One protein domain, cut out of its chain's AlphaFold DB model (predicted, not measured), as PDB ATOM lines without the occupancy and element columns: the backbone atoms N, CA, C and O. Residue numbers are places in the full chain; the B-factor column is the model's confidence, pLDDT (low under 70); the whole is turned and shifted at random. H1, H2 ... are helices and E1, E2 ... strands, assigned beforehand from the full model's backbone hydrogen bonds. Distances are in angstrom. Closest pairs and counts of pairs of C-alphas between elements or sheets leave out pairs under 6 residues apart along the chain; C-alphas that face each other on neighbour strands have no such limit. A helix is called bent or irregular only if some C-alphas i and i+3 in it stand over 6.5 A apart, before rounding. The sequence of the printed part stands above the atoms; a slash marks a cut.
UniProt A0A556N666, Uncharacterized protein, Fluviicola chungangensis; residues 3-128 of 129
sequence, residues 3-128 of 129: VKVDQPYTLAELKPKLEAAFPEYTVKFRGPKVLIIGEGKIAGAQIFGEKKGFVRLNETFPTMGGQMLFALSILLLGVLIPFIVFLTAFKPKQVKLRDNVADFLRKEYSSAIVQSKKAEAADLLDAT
ATOM      1  N   VAL A   3      66.239   9.275 326.177       85.19
ATOM      2  CA  VAL A   3      67.444   8.944 326.946       85.19
ATOM      3  C   VAL A   3      67.974  10.234 327.550       85.19
ATOM      4  O   VAL A   3      68.098  11.215 326.823       85.19
ATOM      5  N   LYS A   4      68.223  10.261 328.862       82.75
ATOM      6  CA  LYS A   4      68.846  11.417 329.516       82.75
ATOM      7  C   LYS A   4      70.332  11.438 329.185       82.75
ATOM      8  O   LYS A   4      70.983  10.401 329.260       82.75
ATOM      9  N   VAL A   5      70.831  12.603 328.814       81.69
ATOM     10  CA  VAL A   5      72.223  12.817 328.430       81.69
ATOM     11  C   VAL A   5      72.668  14.075 329.156       81.69
ATOM     12  O   VAL A   5      72.027  15.114 329.017       81.69
ATOM     13  N   ASP A   6      73.691  13.939 329.995       77.12
ATOM     14  CA  ASP A   6      74.163  15.025 330.859       77.12
ATOM     15  C   ASP A   6      75.292  15.811 330.191       77.12
ATOM     16  O   ASP A   6      75.469  17.002 330.447       77.12
ATOM     17  N   GLN A   7      76.051  15.139 329.323       76.50
ATOM     18  CA  GLN A   7      77.119  15.743 328.544       76.50
ATOM     19  C   GLN A   7      76.590  16.164 327.170       76.50
ATOM     20  O   GLN A   7      76.109  15.303 326.431       76.50
ATOM     21  N   PRO A   8      76.693  17.455 326.808       73.12
ATOM     22  CA  PRO A   8      76.303  17.906 325.482       73.12
ATOM     23  C   PRO A   8      77.205  17.254 324.434       73.12
ATOM     24  O   PRO A   8      78.418  17.167 324.628       73.12
ATOM     25  N   TYR A   9      76.626  16.821 323.318       77.81
ATOM     26  CA  TYR A   9      77.390  16.225 322.225       77.81
ATOM     27  C   TYR A   9      76.764  16.561 320.872       77.81
ATOM     28  O   TYR A   9      75.552  16.742 320.731       77.81
ATOM     29  N   THR A  10      77.583  16.613 319.822       84.31
ATOM     30  CA  THR A  10      77.061  16.844 318.470       84.31
ATOM     31  C   THR A  10      76.766  15.527 317.753       84.31
ATOM     32  O   THR A  10      77.444  14.517 317.938       84.31
ATOM     33  N   LEU A  11      75.765  15.504 316.862       85.00
ATOM     34  CA  LEU A  11      75.512  14.308 316.040       85.00
ATOM     35  C   LEU A  11      76.724  13.941 315.160       85.00
ATOM     36  O   LEU A  11      76.890  12.774 314.810       85.00
ATOM     37  N   ALA A  12      77.557  14.928 314.814       85.44
ATOM     38  CA  ALA A  12      78.798  14.732 314.074       85.44
ATOM     39  C   ALA A  12      79.839  13.951 314.891       85.44
ATOM     40  O   ALA A  12      80.481  13.066 314.339       85.44
ATOM     41  N   GLU A  13      79.947  14.214 316.194       86.25
ATOM     42  CA  GLU A  13      80.796  13.449 317.120       86.25
ATOM     43  C   GLU A  13      80.216  12.070 317.443       86.25
ATOM     44  O   GLU A  13      80.955  11.103 317.626       86.25
ATOM     45  N   LEU A  14      78.886  11.952 317.499       87.69
ATOM     46  CA  LEU A  14      78.230  10.684 317.809       87.69
ATOM     47  C   LEU A  14      78.405   9.647 316.693       87.69
ATOM     48  O   LEU A  14      78.552   8.461 316.981       87.69
ATOM     49  N   LYS A  15      78.377  10.074 315.426       90.81
ATOM     50  CA  LYS A  15      78.484   9.170 314.273       90.81
ATOM     51  C   LYS A  15      79.716   8.246 314.335       90.81
ATOM     52  O   LYS A  15      79.499   7.037 314.340       90.81
ATOM     53  N   PRO A  16      80.965   8.746 314.413       91.69
ATOM     54  CA  PRO A  16      82.144   7.881 314.429       91.69
ATOM     55  C   PRO A  16      82.190   6.978 315.667       91.69
ATOM     56  O   PRO A  16      82.633   5.839 315.578       91.69
ATOM     57  N   LYS A  17      81.673   7.436 316.816       90.50
ATOM     58  CA  LYS A  17      81.579   6.607 318.028       90.50
ATOM     59  C   LYS A  17      80.603   5.442 317.866       90.50
ATOM     60  O   LYS A  17      80.887   4.341 318.323       90.50
ATOM     61  N   LEU A  18      79.470   5.668 317.199       91.19
ATOM     62  CA  LEU A  18      78.520   4.601 316.876       91.19
ATOM     63  C   LEU A  18      79.079   3.630 315.837       91.19
ATOM     64  O   LEU A  18      78.868   2.434 315.975       91.19
ATOM     65  N   GLU A  19      79.796   4.124 314.827       92.44
ATOM     66  CA  GLU A  19      80.460   3.269 313.831       92.44
ATOM     67  C   GLU A  19      81.550   2.399 314.476       92.44
ATOM     68  O   GLU A  19      81.696   1.237 314.116       92.44
ATOM     69  N   ALA A  20      82.268   2.924 315.475       91.31
ATOM     70  CA  ALA A  20      83.247   2.155 316.240       91.31
ATOM     71  C   ALA A  20      82.599   1.134 317.193       91.31
ATOM     72  O   ALA A  20      83.109   0.028 317.347       91.31
ATOM     73  N   ALA A  21      81.486   1.495 317.838       91.00
ATOM     74  CA  ALA A  21      80.787   0.621 318.782       91.00
ATOM     75  C   ALA A  21      79.961  -0.482 318.100       91.00
ATOM     76  O   ALA A  21      79.720  -1.523 318.707       91.00
ATOM     77  N   PHE A  22      79.523  -0.245 316.862       92.31
ATOM     78  CA  PHE A  22      78.682  -1.148 316.081       92.31
ATOM     79  C   PHE A  22      79.203  -1.261 314.636       92.31
ATOM     80  O   PHE A  22      78.551  -0.769 313.706       92.31
ATOM     81  N   PRO A  23      80.380  -1.875 314.421       89.00
ATOM     82  CA  PRO A  23      81.036  -1.919 313.111       89.00
ATOM     83  C   PRO A  23      80.219  -2.662 312.045       89.00
ATOM     84  O   PRO A  23      80.340  -2.388 310.852       89.00
ATOM     85  N   GLU A  24      79.359  -3.588 312.457       90.00
ATOM     86  CA  GLU A  24      78.455  -4.328 311.581       90.00
ATOM     87  C   GLU A  24      77.199  -3.536 311.167       90.00
ATOM     88  O   GLU A  24      76.438  -3.985 310.302       90.00
ATOM     89  N   TYR A  25      76.957  -2.359 311.756       91.62
ATOM     90  CA  TYR A  25      75.784  -1.532 311.476       91.62
ATOM     91  C   TYR A  25      76.111  -0.347 310.572       91.62
ATOM     92  O   TYR A  25      77.187   0.237 310.573       91.62
ATOM     93  N   THR A  26      75.113   0.056 309.791       91.62
ATOM     94  CA  THR A  26      75.224   1.232 308.927       91.62
ATOM     95  C   THR A  26      74.766   2.477 309.666       91.62
ATOM     96  O   THR A  26      73.621   2.540 310.113       91.62
ATOM     97  N   VAL A  27      75.626   3.492 309.756       92.94
ATOM     98  CA  VAL A  27      75.295   4.775 310.385       92.94
ATOM     99  C   VAL A  27      75.245   5.873 309.323       92.94
ATOM    100  O   VAL A  27      76.212   6.135 308.611       92.94
ATOM    101  N   LYS A  28      74.087   6.518 309.159       91.75
ATOM    102  CA  LYS A  28      73.863   7.530 308.117       91.75
ATOM    103  C   LYS A  28      73.037   8.693 308.635       91.75
ATOM    104  O   LYS A  28      72.083   8.511 309.386       91.75
ATOM    105  N   PHE A  29      73.359   9.894 308.174       90.88
ATOM    106  CA  PHE A  29      72.511  11.060 308.397       90.88
ATOM    107  C   PHE A  29      71.268  10.999 307.506       90.88
ATOM    108  O   PHE A  29      71.351  10.671 306.323       90.88
ATOM    109  N   ARG A  30      70.111  11.350 308.071       86.88
ATOM    110  CA  ARG A  30      68.863  11.583 307.334       86.88
ATOM    111  C   ARG A  30      68.455  13.039 307.540       86.88
ATOM    112  O   ARG A  30      67.637  13.364 308.395       86.88
ATOM    113  N   GLY A  31      69.068  13.920 306.755       85.00
ATOM    114  CA  GLY A  31      68.985  15.364 306.964       85.00
ATOM    115  C   GLY A  31      69.869  15.846 308.128       85.00
ATOM    116  O   GLY A  31      70.649  15.070 308.677       85.00
ATOM    117  N   PRO A  32      69.757  17.126 308.524       83.12
ATOM    118  CA  PRO A  32      70.729  17.766 309.418       83.12
ATOM    119  C   PRO A  32      70.568  17.415 310.905       83.12
ATOM    120  O   PRO A  32      71.481  17.635 311.691       83.12
ATOM    121  N   LYS A  33      69.399  16.910 311.321       85.62
ATOM    122  CA  LYS A  33      69.047  16.713 312.744       85.62
ATOM    123  C   LYS A  33      68.743  15.263 313.117       85.62
ATOM    124  O   LYS A  33      68.274  15.016 314.228       85.62
ATOM    125  N   VAL A  34      68.953  14.321 312.198       90.12
ATOM    126  CA  VAL A  34      68.626  12.909 312.417       90.12
ATOM    127  C   VAL A  34      69.792  12.044 311.980       90.12
ATOM    128  O   VAL A  34      70.217  12.091 310.826       90.12
ATOM    129  N   LEU A  35      70.270  11.225 312.907       92.81
ATOM    130  CA  LEU A  35      71.215  10.154 312.637       92.81
ATOM    131  C   LEU A  35      70.461   8.827 312.681       92.81
ATOM    132  O   LEU A  35      69.590   8.630 313.524       92.81
ATOM    133  N   ILE A  36      70.751   7.925 311.757       93.38
ATOM    134  CA  ILE A  36      70.121   6.611 311.683       93.38
ATOM    135  C   ILE A  36      71.202   5.568 311.776       93.38
ATOM    136  O   ILE A  36      72.135   5.587 310.980       93.38
ATOM    137  N   ILE A  37      71.026   4.646 312.708       94.31
ATOM    138  CA  ILE A  37      71.794   3.412 312.774       94.31
ATOM    139  C   ILE A  37      70.896   2.260 312.338       94.31
ATOM    140  O   ILE A  37      69.738   2.173 312.753       94.31
ATOM    141  N   GLY A  38      71.398   1.433 311.428       92.38
ATOM    142  CA  GLY A  38      70.641   0.383 310.768       92.38
ATOM    143  C   GLY A  38      71.380  -0.942 310.754       92.38
ATOM    144  O   GLY A  38      72.503  -1.017 310.259       92.38
ATOM    145  N   GLU A  39      70.697  -1.982 311.216       90.44
ATOM    146  CA  GLU A  39      71.100  -3.377 311.092       90.44
ATOM    147  C   GLU A  39      70.350  -3.997 309.897       90.44
ATOM    148  O   GLU A  39      69.126  -4.214 309.906       90.44
ATOM    149  N   GLY A  40      71.088  -4.230 308.811       85.19
ATOM    150  CA  GLY A  40      70.527  -4.707 307.550       85.19
ATOM    151  C   GLY A  40      69.464  -3.762 306.969       85.19
ATOM    152  O   GLY A  40      69.634  -2.546 306.914       85.19
ATOM    153  N   LYS A  41      68.352  -4.332 306.482       80.94
ATOM    154  CA  LYS A  41      67.273  -3.583 305.799       80.94
ATOM    155  C   LYS A  41      66.039  -3.320 306.665       80.94
ATOM    156  O   LYS A  41      65.166  -2.563 306.244       80.94
ATOM    157  N   ILE A  42      65.949  -3.945 307.841       79.88
ATOM    158  CA  ILE A  42      64.701  -4.052 308.615       79.88
ATOM    159  C   ILE A  42      64.797  -3.306 309.946       79.88
ATOM    160  O   ILE A  42      63.871  -2.571 310.300       79.88
ATOM    161  N   ALA A  43      65.897  -3.485 310.678       89.88
ATOM    162  CA  ALA A  43      66.072  -2.900 311.995       89.88
ATOM    163  C   ALA A  43      66.800  -1.562 311.875       89.88
ATOM    164  O   ALA A  43      67.883  -1.474 311.305       89.88
ATOM    165  N   GLY A  44      66.180  -0.502 312.381       91.94
ATOM    166  CA  GLY A  44      66.768   0.824 312.405       91.94
ATOM    167  C   GLY A  44      66.347   1.591 313.650       91.94
ATOM    168  O   GLY A  44      65.214   1.463 314.120       91.94
ATOM    169  N   ALA A  45      67.259   2.413 314.152       94.38
ATOM    170  CA  ALA A  45      66.999   3.382 315.201       94.38
ATOM    171  C   ALA A  45      67.325   4.790 314.684       94.38
ATOM    172  O   ALA A  45      68.414   5.058 314.179       94.38
ATOM    173  N   GLN A  46      66.348   5.686 314.785       93.38
ATOM    174  CA  GLN A  46      66.472   7.111 314.505       93.38
ATOM    175  C   GLN A  46      66.836   7.853 315.782       93.38
ATOM    176  O   GLN A  46      66.087   7.821 316.757       93.38
ATOM    177  N   ILE A  47      67.949   8.567 315.735       92.19
ATOM    178  CA  ILE A  47      68.469   9.424 316.788       92.19
ATOM    179  C   ILE A  47      68.183  10.862 316.377       92.19
ATOM    180  O   ILE A  47      68.778  11.385 315.434       92.19
ATOM    181  N   PHE A  48      67.240  11.498 317.063       88.12
ATOM    182  CA  PHE A  48      66.944  12.909 316.848       88.12
ATOM    183  C   PHE A  48      67.857  13.755 317.724       88.12
ATOM    184  O   PHE A  48      67.994  13.478 318.918       88.12
ATOM    185  N   GLY A  49      68.436  14.782 317.101       72.75
ATOM    186  CA  GLY A  49      69.377  15.711 317.710       72.75
ATOM    187  C   GLY A  49      68.931  16.256 319.064       72.75
ATOM    188  O   GLY A  49      67.741  16.330 319.389       72.75
ATOM    189  N   GLU A  50      69.940  16.622 319.841       64.69
ATOM    190  CA  GLU A  50      69.841  16.926 321.257       64.69
ATOM    191  C   GLU A  50      68.892  18.105 321.529       64.69
ATOM    192  O   GLU A  50      69.020  19.198 320.972       64.69
ATOM    193  N   LYS A  51      67.913  17.885 322.411       63.34
ATOM    194  CA  LYS A  51      67.296  18.969 323.181       63.34
ATOM    195  C   LYS A  51      67.913  18.884 324.570       63.34
ATOM    196  O   LYS A  51      68.014  17.779 325.087       63.34
ATOM    197  N   LYS A  52      68.309  20.019 325.157       67.25
ATOM    198  CA  LYS A  52      69.023  20.095 326.450       67.25
ATOM    199  C   LYS A  52      68.580  18.992 327.429       67.25
ATOM    200  O   LYS A  52      67.428  18.990 327.868       67.25
ATOM    201  N   GLY A  53      69.491  18.064 327.731       72.06
ATOM    202  CA  GLY A  53      69.311  17.010 328.732       72.06
ATOM    203  C   GLY A  53      68.678  15.701 328.245       72.06
ATOM    204  O   GLY A  53      68.544  14.769 329.041       72.06
ATOM    205  N   PHE A  54      68.240  15.588 326.983       81.19
ATOM    206  CA  PHE A  54      67.730  14.321 326.456       81.19
ATOM    207  C   PHE A  54      67.854  14.146 324.940       81.19
ATOM    208  O   PHE A  54      67.686  15.057 324.129       81.19
ATOM    209  N   VAL A  55      67.983  12.882 324.557       86.56
ATOM    210  CA  VAL A  55      68.004  12.409 323.176       86.56
ATOM    211  C   VAL A  55      66.761  11.576 322.924       86.56
ATOM    212  O   VAL A  55      66.316  10.810 323.785       86.56
ATOM    213  N   ARG A  56      66.153  11.733 321.746       89.50
ATOM    214  CA  ARG A  56      65.005  10.913 321.345       89.50
ATOM    215  C   ARG A  56      65.468   9.829 320.388       89.50
ATOM    216  O   ARG A  56      66.044  10.133 319.349       89.50
ATOM    217  N   LEU A  57      65.150   8.590 320.737       91.94
ATOM    218  CA  LEU A  57      65.393   7.412 319.916       91.94
ATOM    219  C   LEU A  57      64.062   6.831 319.457       91.94
ATOM    220  O   LEU A  57      63.223   6.509 320.300       91.94
ATOM    221  N   ASN A  58      63.869   6.667 318.156       92.81
ATOM    222  CA  ASN A  58      62.669   6.059 317.586       92.81
ATOM    223  C   ASN A  58      63.034   4.844 316.739       92.81
ATOM    224  O   ASN A  58      64.052   4.835 316.057       92.81
ATOM    225  N   GLU A  59      62.175   3.837 316.741       93.25
ATOM    226  CA  GLU A  59      62.244   2.710 315.821       93.25
ATOM    227  C   GLU A  59      61.930   3.158 314.393       93.25
ATOM    228  O   GLU A  59      61.055   3.994 314.158       93.25
ATOM    229  N   THR A  60      62.634   2.593 313.419       91.94
ATOM    230  CA  THR A  60      62.377   2.858 312.006       91.94
ATOM    231  C   THR A  60      62.855   1.714 311.130       91.94
ATOM    232  O   THR A  60      63.698   0.911 311.517       91.94
ATOM    233  N   PHE A  61      62.424   1.730 309.874       90.69
ATOM    234  CA  PHE A  61      63.207   1.119 308.812       90.69
ATOM    235  C   PHE A  61      64.461   1.964 308.504       90.69
ATOM    236  O   PHE A  61      64.359   3.198 308.396       90.69
ATOM    237  N   PRO A  62      65.633   1.328 308.329       85.50
ATOM    238  CA  PRO A  62      66.893   2.018 308.057       85.50
ATOM    239  C   PRO A  62      66.950   2.607 306.639       85.50
ATOM    240  O   PRO A  62      67.601   3.629 306.410       85.50
ATOM    241  N   THR A  63      66.205   2.029 305.691       87.56
ATOM    242  CA  THR A  63      66.173   2.451 304.282       87.56
ATOM    243  C   THR A  63      64.794   2.967 303.868       87.56
ATOM    244  O   THR A  63      63.775   2.490 304.367       87.56
ATOM    245  N   MET A  64      64.755   3.914 302.922       87.00
ATOM    246  CA  MET A  64      63.494   4.364 302.309       87.00
ATOM    247  C   MET A  64      62.830   3.253 301.492       87.00
ATOM    248  O   MET A  64      61.611   3.133 301.511       87.00
ATOM    249  N   GLY A  65      63.624   2.382 300.858       89.12
ATOM    250  CA  GLY A  65      63.105   1.211 300.149       89.12
ATOM    251  C   GLY A  65      62.315   0.271 301.064       89.12
ATOM    252  O   GLY A  65      61.230  -0.159 300.696       89.12
ATOM    253  N   GLY A  66      62.797   0.019 302.288       88.88
ATOM    254  CA  GLY A  66      62.050  -0.758 303.285       88.88
ATOM    255  C   GLY A  66      60.727  -0.099 303.692       88.88
ATOM    256  O   GLY A  66      59.714  -0.784 303.795       88.88
ATOM    257  N   GLN A  67      60.715   1.231 303.853       90.38
ATOM    258  CA  GLN A  67      59.486   1.983 304.142       90.38
ATOM    259  C   GLN A  67      58.487   1.912 302.980       90.38
ATOM    260  O   GLN A  67      57.313   1.639 303.209       90.38
ATOM    261  N   MET A  68      58.946   2.110 301.738       93.69
ATOM    262  CA  MET A  68      58.092   2.030 300.548       93.69
ATOM    263  C   MET A  68      57.530   0.628 300.338       93.69
ATOM    264  O   MET A  68      56.341   0.496 300.083       93.69
ATOM    265  N   LEU A  69      58.348  -0.419 300.481       92.94
ATOM    266  CA  LEU A  69      57.875  -1.801 300.356       92.94
ATOM    267  C   LEU A  69      56.798  -2.122 301.394       92.94
ATOM    268  O   LEU A  69      55.806  -2.768 301.067       92.94
ATOM    269  N   PHE A  70      56.959  -1.636 302.626       93.06
ATOM    270  CA  PHE A  70      55.941  -1.789 303.660       93.06
ATOM    271  C   PHE A  70      54.665  -0.985 303.356       93.06
ATOM    272  O   PHE A  70      53.560  -1.469 303.569       93.06
ATOM    273  N   ALA A  71      54.789   0.227 302.818       94.31
ATOM    274  CA  ALA A  71      53.629   1.021 302.412       94.31
ATOM    275  C   ALA A  71      52.864   0.366 301.246       94.31
ATOM    276  O   ALA A  71      51.637   0.295 301.266       94.31
ATOM    277  N   LEU A  72      53.585  -0.166 300.256       95.81
ATOM    278  CA  LEU A  72      52.998  -0.897 299.133       95.81
ATOM    279  C   LEU A  72      52.315  -2.188 299.589       95.81
ATOM    280  O   LEU A  72      51.256  -2.522 299.067       95.81
ATOM    281  N   SER A  73      52.863  -2.899 300.579       95.31
ATOM    282  CA  SER A  73      52.201  -4.095 301.103       95.31
ATOM    283  C   SER A  73      50.882  -3.766 301.804       95.31
ATOM    284  O   SER A  73      49.938  -4.534 301.667       95.31
ATOM    285  N   ILE A  74      50.773  -2.610 302.471       96.31
ATOM    286  CA  ILE A  74      49.499  -2.117 303.026       96.31
ATOM    287  C   ILE A  74      48.487  -1.823 301.916       96.31
ATOM    288  O   ILE A  74      47.320  -2.186 302.047       96.31
ATOM    289  N   LEU A  75      48.924  -1.194 300.822       96.25
ATOM    290  CA  LEU A  75      48.056  -0.896 299.681       96.25
ATOM    291  C   LEU A  75      47.525  -2.181 299.021       96.25
ATOM    292  O   LEU A  75      46.344  -2.265 298.704       96.25
ATOM    293  N   LEU A  76      48.398  -3.172 298.813       96.81
ATOM    294  CA  LEU A  76      48.089  -4.377 298.035       96.81
ATOM    295  C   LEU A  76      47.407  -5.485 298.850       96.81
ATOM    296  O   LEU A  76      46.550  -6.184 298.322       96.81
ATOM    297  N   LEU A  77      47.793  -5.672 300.115       95.50
ATOM    298  CA  LEU A  77      47.310  -6.767 300.975       95.50
ATOM    299  C   LEU A  77      46.277  -6.300 302.013       95.50
ATOM    300  O   LEU A  77      45.785  -7.105 302.805       95.50
ATOM    301  N   GLY A  78      45.969  -5.002 302.041       94.38
ATOM    302  CA  GLY A  78      45.202  -4.375 303.110       94.38
ATOM    303  C   GLY A  78      46.025  -4.173 304.385       94.38
ATOM    304  O   GLY A  78      47.202  -4.513 304.473       94.38
ATOM    305  N   VAL A  79      45.401  -3.595 305.413       94.94
ATOM    306  CA  VAL A  79      46.115  -3.132 306.618       94.94
ATOM    307  C   VAL A  79      46.502  -4.279 307.561       94.94
ATOM    308  O   VAL A  79      47.571  -4.238 308.171       94.94
ATOM    309  N   LEU A  80      45.661  -5.313 307.691       96.19
ATOM    310  CA  LEU A  80      45.793  -6.304 308.766       96.19
ATOM    311  C   LEU A  80      47.041  -7.193 308.621       96.19
ATOM    312  O   LEU A  80      47.785  -7.363 309.586       96.19
ATOM    313  N   ILE A  81      47.297  -7.735 307.424       95.06
ATOM    314  CA  ILE A  81      48.402  -8.683 307.194       95.06
ATOM    315  C   ILE A  81      49.773  -8.013 307.413       95.06
ATOM    316  O   ILE A  81      50.549  -8.512 308.235       95.06
ATOM    317  N   PRO A  82      50.097  -6.868 306.776       94.62
ATOM    318  CA  PRO A  82      51.368  -6.184 307.004       94.62
ATOM    319  C   PRO A  82      51.544  -5.742 308.453       94.62
ATOM    320  O   PRO A  82      52.657  -5.783 308.972       94.62
ATOM    321  N   PHE A  83      50.460  -5.357 309.129       95.00
ATOM    322  CA  PHE A  83      50.517  -4.953 310.528       95.00
ATOM    323  C   PHE A  83      50.938  -6.106 311.453       95.00
ATOM    324  O   PHE A  83      51.823  -5.923 312.290       95.00
ATOM    325  N   ILE A  84      50.392  -7.313 311.264       95.81
ATOM    326  CA  ILE A  84      50.801  -8.505 312.027       95.81
ATOM    327  C   ILE A  84      52.275  -8.839 311.764       95.81
ATOM    328  O   ILE A  84      53.036  -9.088 312.704       95.81
ATOM    329  N   VAL A  85      52.707  -8.798 310.500       93.94
ATOM    330  CA  VAL A  85      54.115  -9.033 310.132       93.94
ATOM    331  C   VAL A  85      55.025  -7.983 310.770       93.94
ATOM    332  O   VAL A  85      56.083  -8.313 311.304       93.94
ATOM    333  N   PHE A  86      54.608  -6.718 310.778       93.62
ATOM    334  CA  PHE A  86      55.359  -5.646 311.419       93.62
ATOM    335  C   PHE A  86      55.536  -5.900 312.915       93.62
ATOM    336  O   PHE A  86      56.659  -5.813 313.413       93.62
ATOM    337  N   LEU A  87      54.459  -6.242 313.629       94.62
ATOM    338  CA  LEU A  87      54.510  -6.478 315.072       94.62
ATOM    339  C   LEU A  87      55.345  -7.704 315.449       94.62
ATOM    340  O   LEU A  87      56.051  -7.659 316.453       94.62
ATOM    341  N   THR A  88      55.288  -8.776 314.660       93.56
ATOM    342  CA  THR A  88      55.944 -10.047 315.001       93.56
ATOM    343  C   THR A  88      57.383 -10.137 314.490       93.56
ATOM    344  O   THR A  88      58.261 -10.598 315.216       93.56
ATOM    345  N   ALA A  89      57.665  -9.665 313.273       91.25
ATOM    346  CA  ALA A  89      58.967  -9.853 312.630       91.25
ATOM    347  C   ALA A  89      59.876  -8.616 312.694       91.25
ATOM    348  O   ALA A  89      61.100  -8.754 312.787       91.25
ATOM    349  N   PHE A  90      59.310  -7.407 312.611       92.38
ATOM    350  CA  PHE A  90      60.096  -6.175 312.456       92.38
ATOM    351  C   PHE A  90      60.258  -5.413 313.770       92.38
ATOM    352  O   PHE A  90      61.376  -5.043 314.136       92.38
ATOM    353  N   LYS A  91      59.163  -5.219 314.511       92.62
ATOM    354  CA  LYS A  91      59.142  -4.426 315.740       92.62
ATOM    355  C   LYS A  91      60.110  -4.949 316.813       92.62
ATOM    356  O   LYS A  91      60.837  -4.115 317.348       92.62
ATOM    357  N   PRO A  92      60.230  -6.264 317.092       93.81
ATOM    358  CA  PRO A  92      61.153  -6.751 318.119       93.81
ATOM    359  C   PRO A  92      62.617  -6.448 317.782       93.81
ATOM    360  O   PRO A  92      63.384  -6.032 318.647       93.81
ATOM    361  N   LYS A  93      62.994  -6.577 316.504       92.75
ATOM    362  CA  LYS A  93      64.356  -6.283 316.033       92.75
ATOM    363  C   LYS A  93      64.672  -4.791 316.128       92.75
ATOM    364  O   LYS A  93      65.739  -4.412 316.597       92.75
ATOM    365  N   GLN A  94      63.722  -3.941 315.733       93.56
ATOM    366  CA  GLN A  94      63.871  -2.488 315.850       93.56
ATOM    367  C   GLN A  94      63.972  -2.030 317.311       93.56
ATOM    368  O   GLN A  94      64.784  -1.161 317.616       93.56
ATOM    369  N   VAL A  95      63.184  -2.626 318.212       94.25
ATOM    370  CA  VAL A  95      63.247  -2.345 319.656       94.25
ATOM    371  C   VAL A  95      64.603  -2.755 320.224       94.25
ATOM    372  O   VAL A  95      65.242  -1.938 320.876       94.25
ATOM    373  N   LYS A  96      65.088  -3.962 319.904       93.62
ATOM    374  CA  LYS A  96      66.402  -4.439 320.354       93.62
ATOM    375  C   LYS A  96      67.530  -3.496 319.926       93.62
ATOM    376  O   LYS A  96      68.345  -3.103 320.751       93.62
ATOM    377  N   LEU A  97      67.543  -3.078 318.658       93.94
ATOM    378  CA  LEU A  97      68.545  -2.133 318.161       93.94
ATOM    379  C   LEU A  97      68.440  -0.768 318.859       93.94
ATOM    380  O   LEU A  97      69.449  -0.199 319.267       93.94
ATOM    381  N   ARG A  98      67.220  -0.243 319.026       94.56
ATOM    382  CA  ARG A  98      66.972   1.017 319.739       94.56
ATOM    383  C   ARG A  98      67.492   0.959 321.176       94.56
ATOM    384  O   ARG A  98      68.095   1.929 321.627       94.56
ATOM    385  N   ASP A  99      67.265  -0.149 321.871       94.19
ATOM    386  CA  ASP A  99      67.667  -0.329 323.265       94.19
ATOM    387  C   ASP A  99      69.191  -0.470 323.390       94.19
ATOM    388  O   ASP A  99      69.788   0.220 324.212       94.19
ATOM    389  N   ASN A 100      69.846  -1.210 322.486       93.44
ATOM    390  CA  ASN A 100      71.312  -1.272 322.411       93.44
ATOM    391  C   ASN A 100      71.941   0.122 322.235       93.44
ATOM    392  O   ASN A 100      72.915   0.473 322.902       93.44
ATOM    393  N   VAL A 101      71.363   0.941 321.352       92.56
ATOM    394  CA  VAL A 101      71.816   2.321 321.110       92.56
ATOM    395  C   VAL A 101      71.537   3.211 322.322       92.56
ATOM    396  O   VAL A 101      72.354   4.064 322.664       92.56
ATOM    397  N   ALA A 102      70.402   3.019 322.996       91.69
ATOM    398  CA  ALA A 102      70.081   3.737 324.223       91.69
ATOM    399  C   ALA A 102      71.084   3.435 325.336       91.69
ATOM    400  O   ALA A 102      71.536   4.353 326.015       91.69
ATOM    401  N   ASP A 103      71.446   2.167 325.505       92.56
ATOM    402  CA  ASP A 103      72.401   1.734 326.516       92.56
ATOM    403  C   ASP A 103      73.812   2.224 326.208       92.56
ATOM    404  O   ASP A 103      74.516   2.657 327.119       92.56
ATOM    405  N   PHE A 104      74.199   2.254 324.931       92.00
ATOM    406  CA  PHE A 104      75.430   2.910 324.501       92.00
ATOM    407  C   PHE A 104      75.443   4.398 324.887       92.00
ATOM    408  O   PHE A 104      76.369   4.853 325.556       92.00
ATOM    409  N   LEU A 105      74.388   5.148 324.546       89.44
ATOM    410  CA  LEU A 105      74.300   6.577 324.869       89.44
ATOM    411  C   LEU A 105      74.305   6.845 326.378       89.44
ATOM    412  O   LEU A 105      74.902   7.823 326.819       89.44
ATOM    413  N   ARG A 106      73.670   5.979 327.176       88.19
ATOM    414  CA  ARG A 106      73.708   6.072 328.642       88.19
ATOM    415  C   ARG A 106      75.115   5.851 329.186       88.19
ATOM    416  O   ARG A 106      75.538   6.576 330.076       88.19
ATOM    417  N   LYS A 107      75.838   4.858 328.667       86.94
ATOM    418  CA  LYS A 107      77.208   4.560 329.111       86.94
ATOM    419  C   LYS A 107      78.180   5.681 328.773       86.94
ATOM    420  O   LYS A 107      79.017   6.019 329.601       86.94
ATOM    421  N   GLU A 108      78.043   6.243 327.580       85.50
ATOM    422  CA  GLU A 108      78.968   7.247 327.062       85.50
ATOM    423  C   GLU A 108      78.675   8.655 327.610       85.50
ATOM    424  O   GLU A 108      79.604   9.418 327.855       85.50
ATOM    425  N   TYR A 109      77.398   9.002 327.829       82.81
ATOM    426  CA  TYR A 109      76.987  10.385 328.103       82.81
ATOM    427  C   TYR A 109      76.070  10.582 329.325       82.81
ATOM    428  O   TYR A 109      75.651  11.715 329.590       82.81
ATOM    429  N   SER A 110      75.732   9.533 330.086       77.31
ATOM    430  CA  SER A 110      75.088   9.693 331.400       77.31
ATOM    431  C   SER A 110      76.117   9.599 332.531       77.31
ATOM    432  O   SER A 110      76.881   8.641 332.646       77.31
ATOM    433  N   SER A 111      76.087  10.577 333.433       59.88
ATOM    434  CA  SER A 111      77.053  10.745 334.530       59.88
ATOM    435  C   SER A 111      76.935   9.682 335.626       59.88
ATOM    436  O   SER A 111      77.842   9.543 336.444       59.88
ATOM    437  N   ALA A 112      75.844   8.910 335.648       53.09
ATOM    438  CA  ALA A 112      75.585   7.889 336.662       53.09
ATOM    439  C   ALA A 112      76.660   6.781 336.706       53.09
ATOM    440  O   ALA A 112      76.906   6.220 337.767       53.09
ATOM    441  N   ILE A 113      77.343   6.495 335.590       49.94
ATOM    442  CA  ILE A 113      78.440   5.506 335.553       49.94
ATOM    443  C   ILE A 113      79.800   6.154 335.875       49.94
ATOM    444  O   ILE A 113      80.664   5.528 336.486       49.94
ATOM    445  N   VAL A 114      79.982   7.434 335.535       49.00
ATOM    446  CA  VAL A 114      81.227   8.177 335.800       49.00
ATOM    447  C   VAL A 114      81.372   8.524 337.288       49.00
ATOM    448  O   VAL A 114      82.482   8.489 337.816       49.00
ATOM    449  N   GLN A 115      80.269   8.789 337.998       47.12
ATOM    450  CA  GLN A 115      80.310   9.043 339.445       47.12
ATOM    451  C   GLN A 115      80.652   7.791 340.264       47.12
ATOM    452  O   GLN A 115      81.397   7.907 341.231       47.12
ATOM    453  N   SER A 116      80.213   6.598 339.840       46.94
ATOM    454  CA  SER A 116      80.576   5.335 340.505       46.94
ATOM    455  C   SER A 116      82.083   5.070 340.450       46.94
ATOM    456  O   SER A 116      82.674   4.723 341.464       46.94
ATOM    457  N   LYS A 117      82.731   5.295 339.296       47.69
ATOM    458  CA  LYS A 117      84.189   5.110 339.162       47.69
ATOM    459  C   LYS A 117      85.008   6.188 339.873       47.69
ATOM    460  O   LYS A 117      86.117   5.915 340.313       47.69
ATOM    461  N   LYS A 118      84.488   7.417 339.971       46.72
ATOM    462  CA  LYS A 118      85.179   8.518 340.659       46.72
ATOM    463  C   LYS A 118      85.084   8.399 342.185       46.72
ATOM    464  O   LYS A 118      86.032   8.782 342.855       46.72
ATOM    465  N   ALA A 119      83.983   7.859 342.711       49.88
ATOM    466  CA  ALA A 119      83.838   7.556 344.135       49.88
ATOM    467  C   ALA A 119      84.744   6.387 344.562       49.88
ATOM    468  O   ALA A 119      85.478   6.516 345.532       49.88
ATOM    469  N   GLU A 120      84.789   5.305 343.777       52.12
ATOM    470  CA  GLU A 120      85.657   4.146 344.045       52.12
ATOM    471  C   GLU A 120      87.156   4.501 343.965       52.12
ATOM    472  O   GLU A 120      87.957   4.032 344.767       52.12
ATOM    473  N   ALA A 121      87.549   5.393 343.047       55.22
ATOM    474  CA  ALA A 121      88.924   5.890 342.962       55.22
ATOM    475  C   ALA A 121      89.295   6.901 344.066       55.22
ATOM    476  O   ALA A 121      90.477   7.045 344.369       55.22
ATOM    477  N   ALA A 122      88.320   7.608 344.648       56.00
ATOM    478  CA  ALA A 122      88.554   8.527 345.763       56.00
ATOM    479  C   ALA A 122      88.718   7.767 347.093       56.00
ATOM    480  O   ALA A 122      89.660   8.051 347.827       56.00
ATOM    481  N   ASP A 123      87.900   6.737 347.340       57.62
ATOM    482  CA  ASP A 123      88.024   5.876 348.529       57.62
ATOM    483  C   ASP A 123      89.360   5.110 348.571       57.62
ATOM    484  O   ASP A 123      89.923   4.888 349.641       57.62
ATOM    485  N   LEU A 124      89.916   4.735 347.413       59.66
ATOM    486  CA  LEU A 124      91.217   4.057 347.338       59.66
ATOM    487  C   LEU A 124      92.418   4.981 347.596       59.66
ATOM    488  O   LEU A 124      93.488   4.486 347.940       59.66
ATOM    489  N   LEU A 125      92.261   6.297 347.424       58.81
ATOM    490  CA  LEU A 125      93.314   7.278 347.706       58.81
ATOM    491  C   LEU A 125      93.293   7.712 349.178       58.81
ATOM    492  O   LEU A 125      94.358   7.818 349.786       58.81
ATOM    493  N   ASP A 126      92.108   7.860 349.776       57.66
ATOM    494  CA  ASP A 126      91.964   8.187 351.203       57.66
ATOM    495  C   ASP A 126      92.272   6.997 352.133       57.66
ATOM    496  O   ASP A 126      92.635   7.200 353.287       57.66
ATOM    497  N   ALA A 127      92.227   5.752 351.643       56.69
ATOM    498  CA  ALA A 127      92.664   4.574 352.403       56.69
ATOM    499  C   ALA A 127      94.200   4.401 352.478       56.69
ATOM    500  O   ALA A 127      94.679   3.430 353.068       56.69
ATOM    501  N   THR A 128      94.977   5.306 351.865       53.62
ATOM    502  CA  THR A 128      96.453   5.244 351.810       53.62
ATOM    503  C   THR A 128      97.177   6.393 352.524       53.62
ATOM    504  O   THR A 128      98.392   6.524 352.363       53.62
TER     505      THR A 128
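What this domain is: This is residues 3 to 128 of the 129 residues of an uncharacterized protein of Fluviicola chungangensis (UniProt A0A556N666). A twisted four-strand sheet, E1 to E4, is covered on one face by H1 and H3b, the second arm of bent helix H3; its other face is bare. A helical hairpin, H2 and H3a, lies beyond one end of the sheet, and at the opposite end residues 113 to 128, of which 113 to 126 belong to H4, stick out. The 126 printed residues hold four named helices and four strands, H1 E1 E2 E3 E4 H2 H3 H4, a mixed class; the sheet is a meander, each strand the antiparallel neighbour of the one before. The whole is loose, radius of gyration of the C-alphas 18.5 A, spanning 72 by 29 by 27 A.

Where its parts are: The strands are E1, residues 26 to 29, E2, 34 to 39, E3, 43 to 51, 24.6 A long, and E4, 54 to 60. H1, residues 11 to 21, begins at (75.512, 14.308, 316.040). H2 is residues 64 to 77. H3, residues 80 to 109, was assigned as one helix by its hydrogen bonds but is bent, C-alphas 89 and 92 being 6.7 A apart: H3a, 80 to 89, and H3b, 92 to 109, 25.4 A. H4, residues 111 to 126, 22.5 A, ends at (91.964, 8.187, 351.203).

How they stand to each other: N 28 and O 36 of E1 and E2, 2.8 A, N 37 and O 45 of E2 and E3, 3.0 A, and N 46 and O 58 of E3 and E4, 2.8 A, are within hydrogen-bond range. H1 is on the sheet at a height of 8.9 A; its closest C-alphas to E1 are Glu 19 and Val 27, 6.4 A. H3b is on the same face at 8.1 A, its C-alpha of Gln 94 closest to that of Ala 43 in E3, 4.5 A. H2, with residues 70 to 74 alone, touches H3a, closest C-alphas Ile 74 and Pro 82, 6.0 A, opposite ways at a steep tilt of 41 degrees. H4 is close to H3b but not clearly touching, closest C-alphas Lys 107 and Ile 113, 6.6 A. Every O i to N i+4 pair is within range in H2, H3a and H3b, against 5 of 7 in H1 and 10 of 12 in H4.

The domain as a whole: The two C-alphas farthest apart, Leu 76 and Thr 128, are 73.0 A apart. The printed part has no cut and no long link. Model pLDDT is under 70 at residues 50 to 52 and 111 to 128.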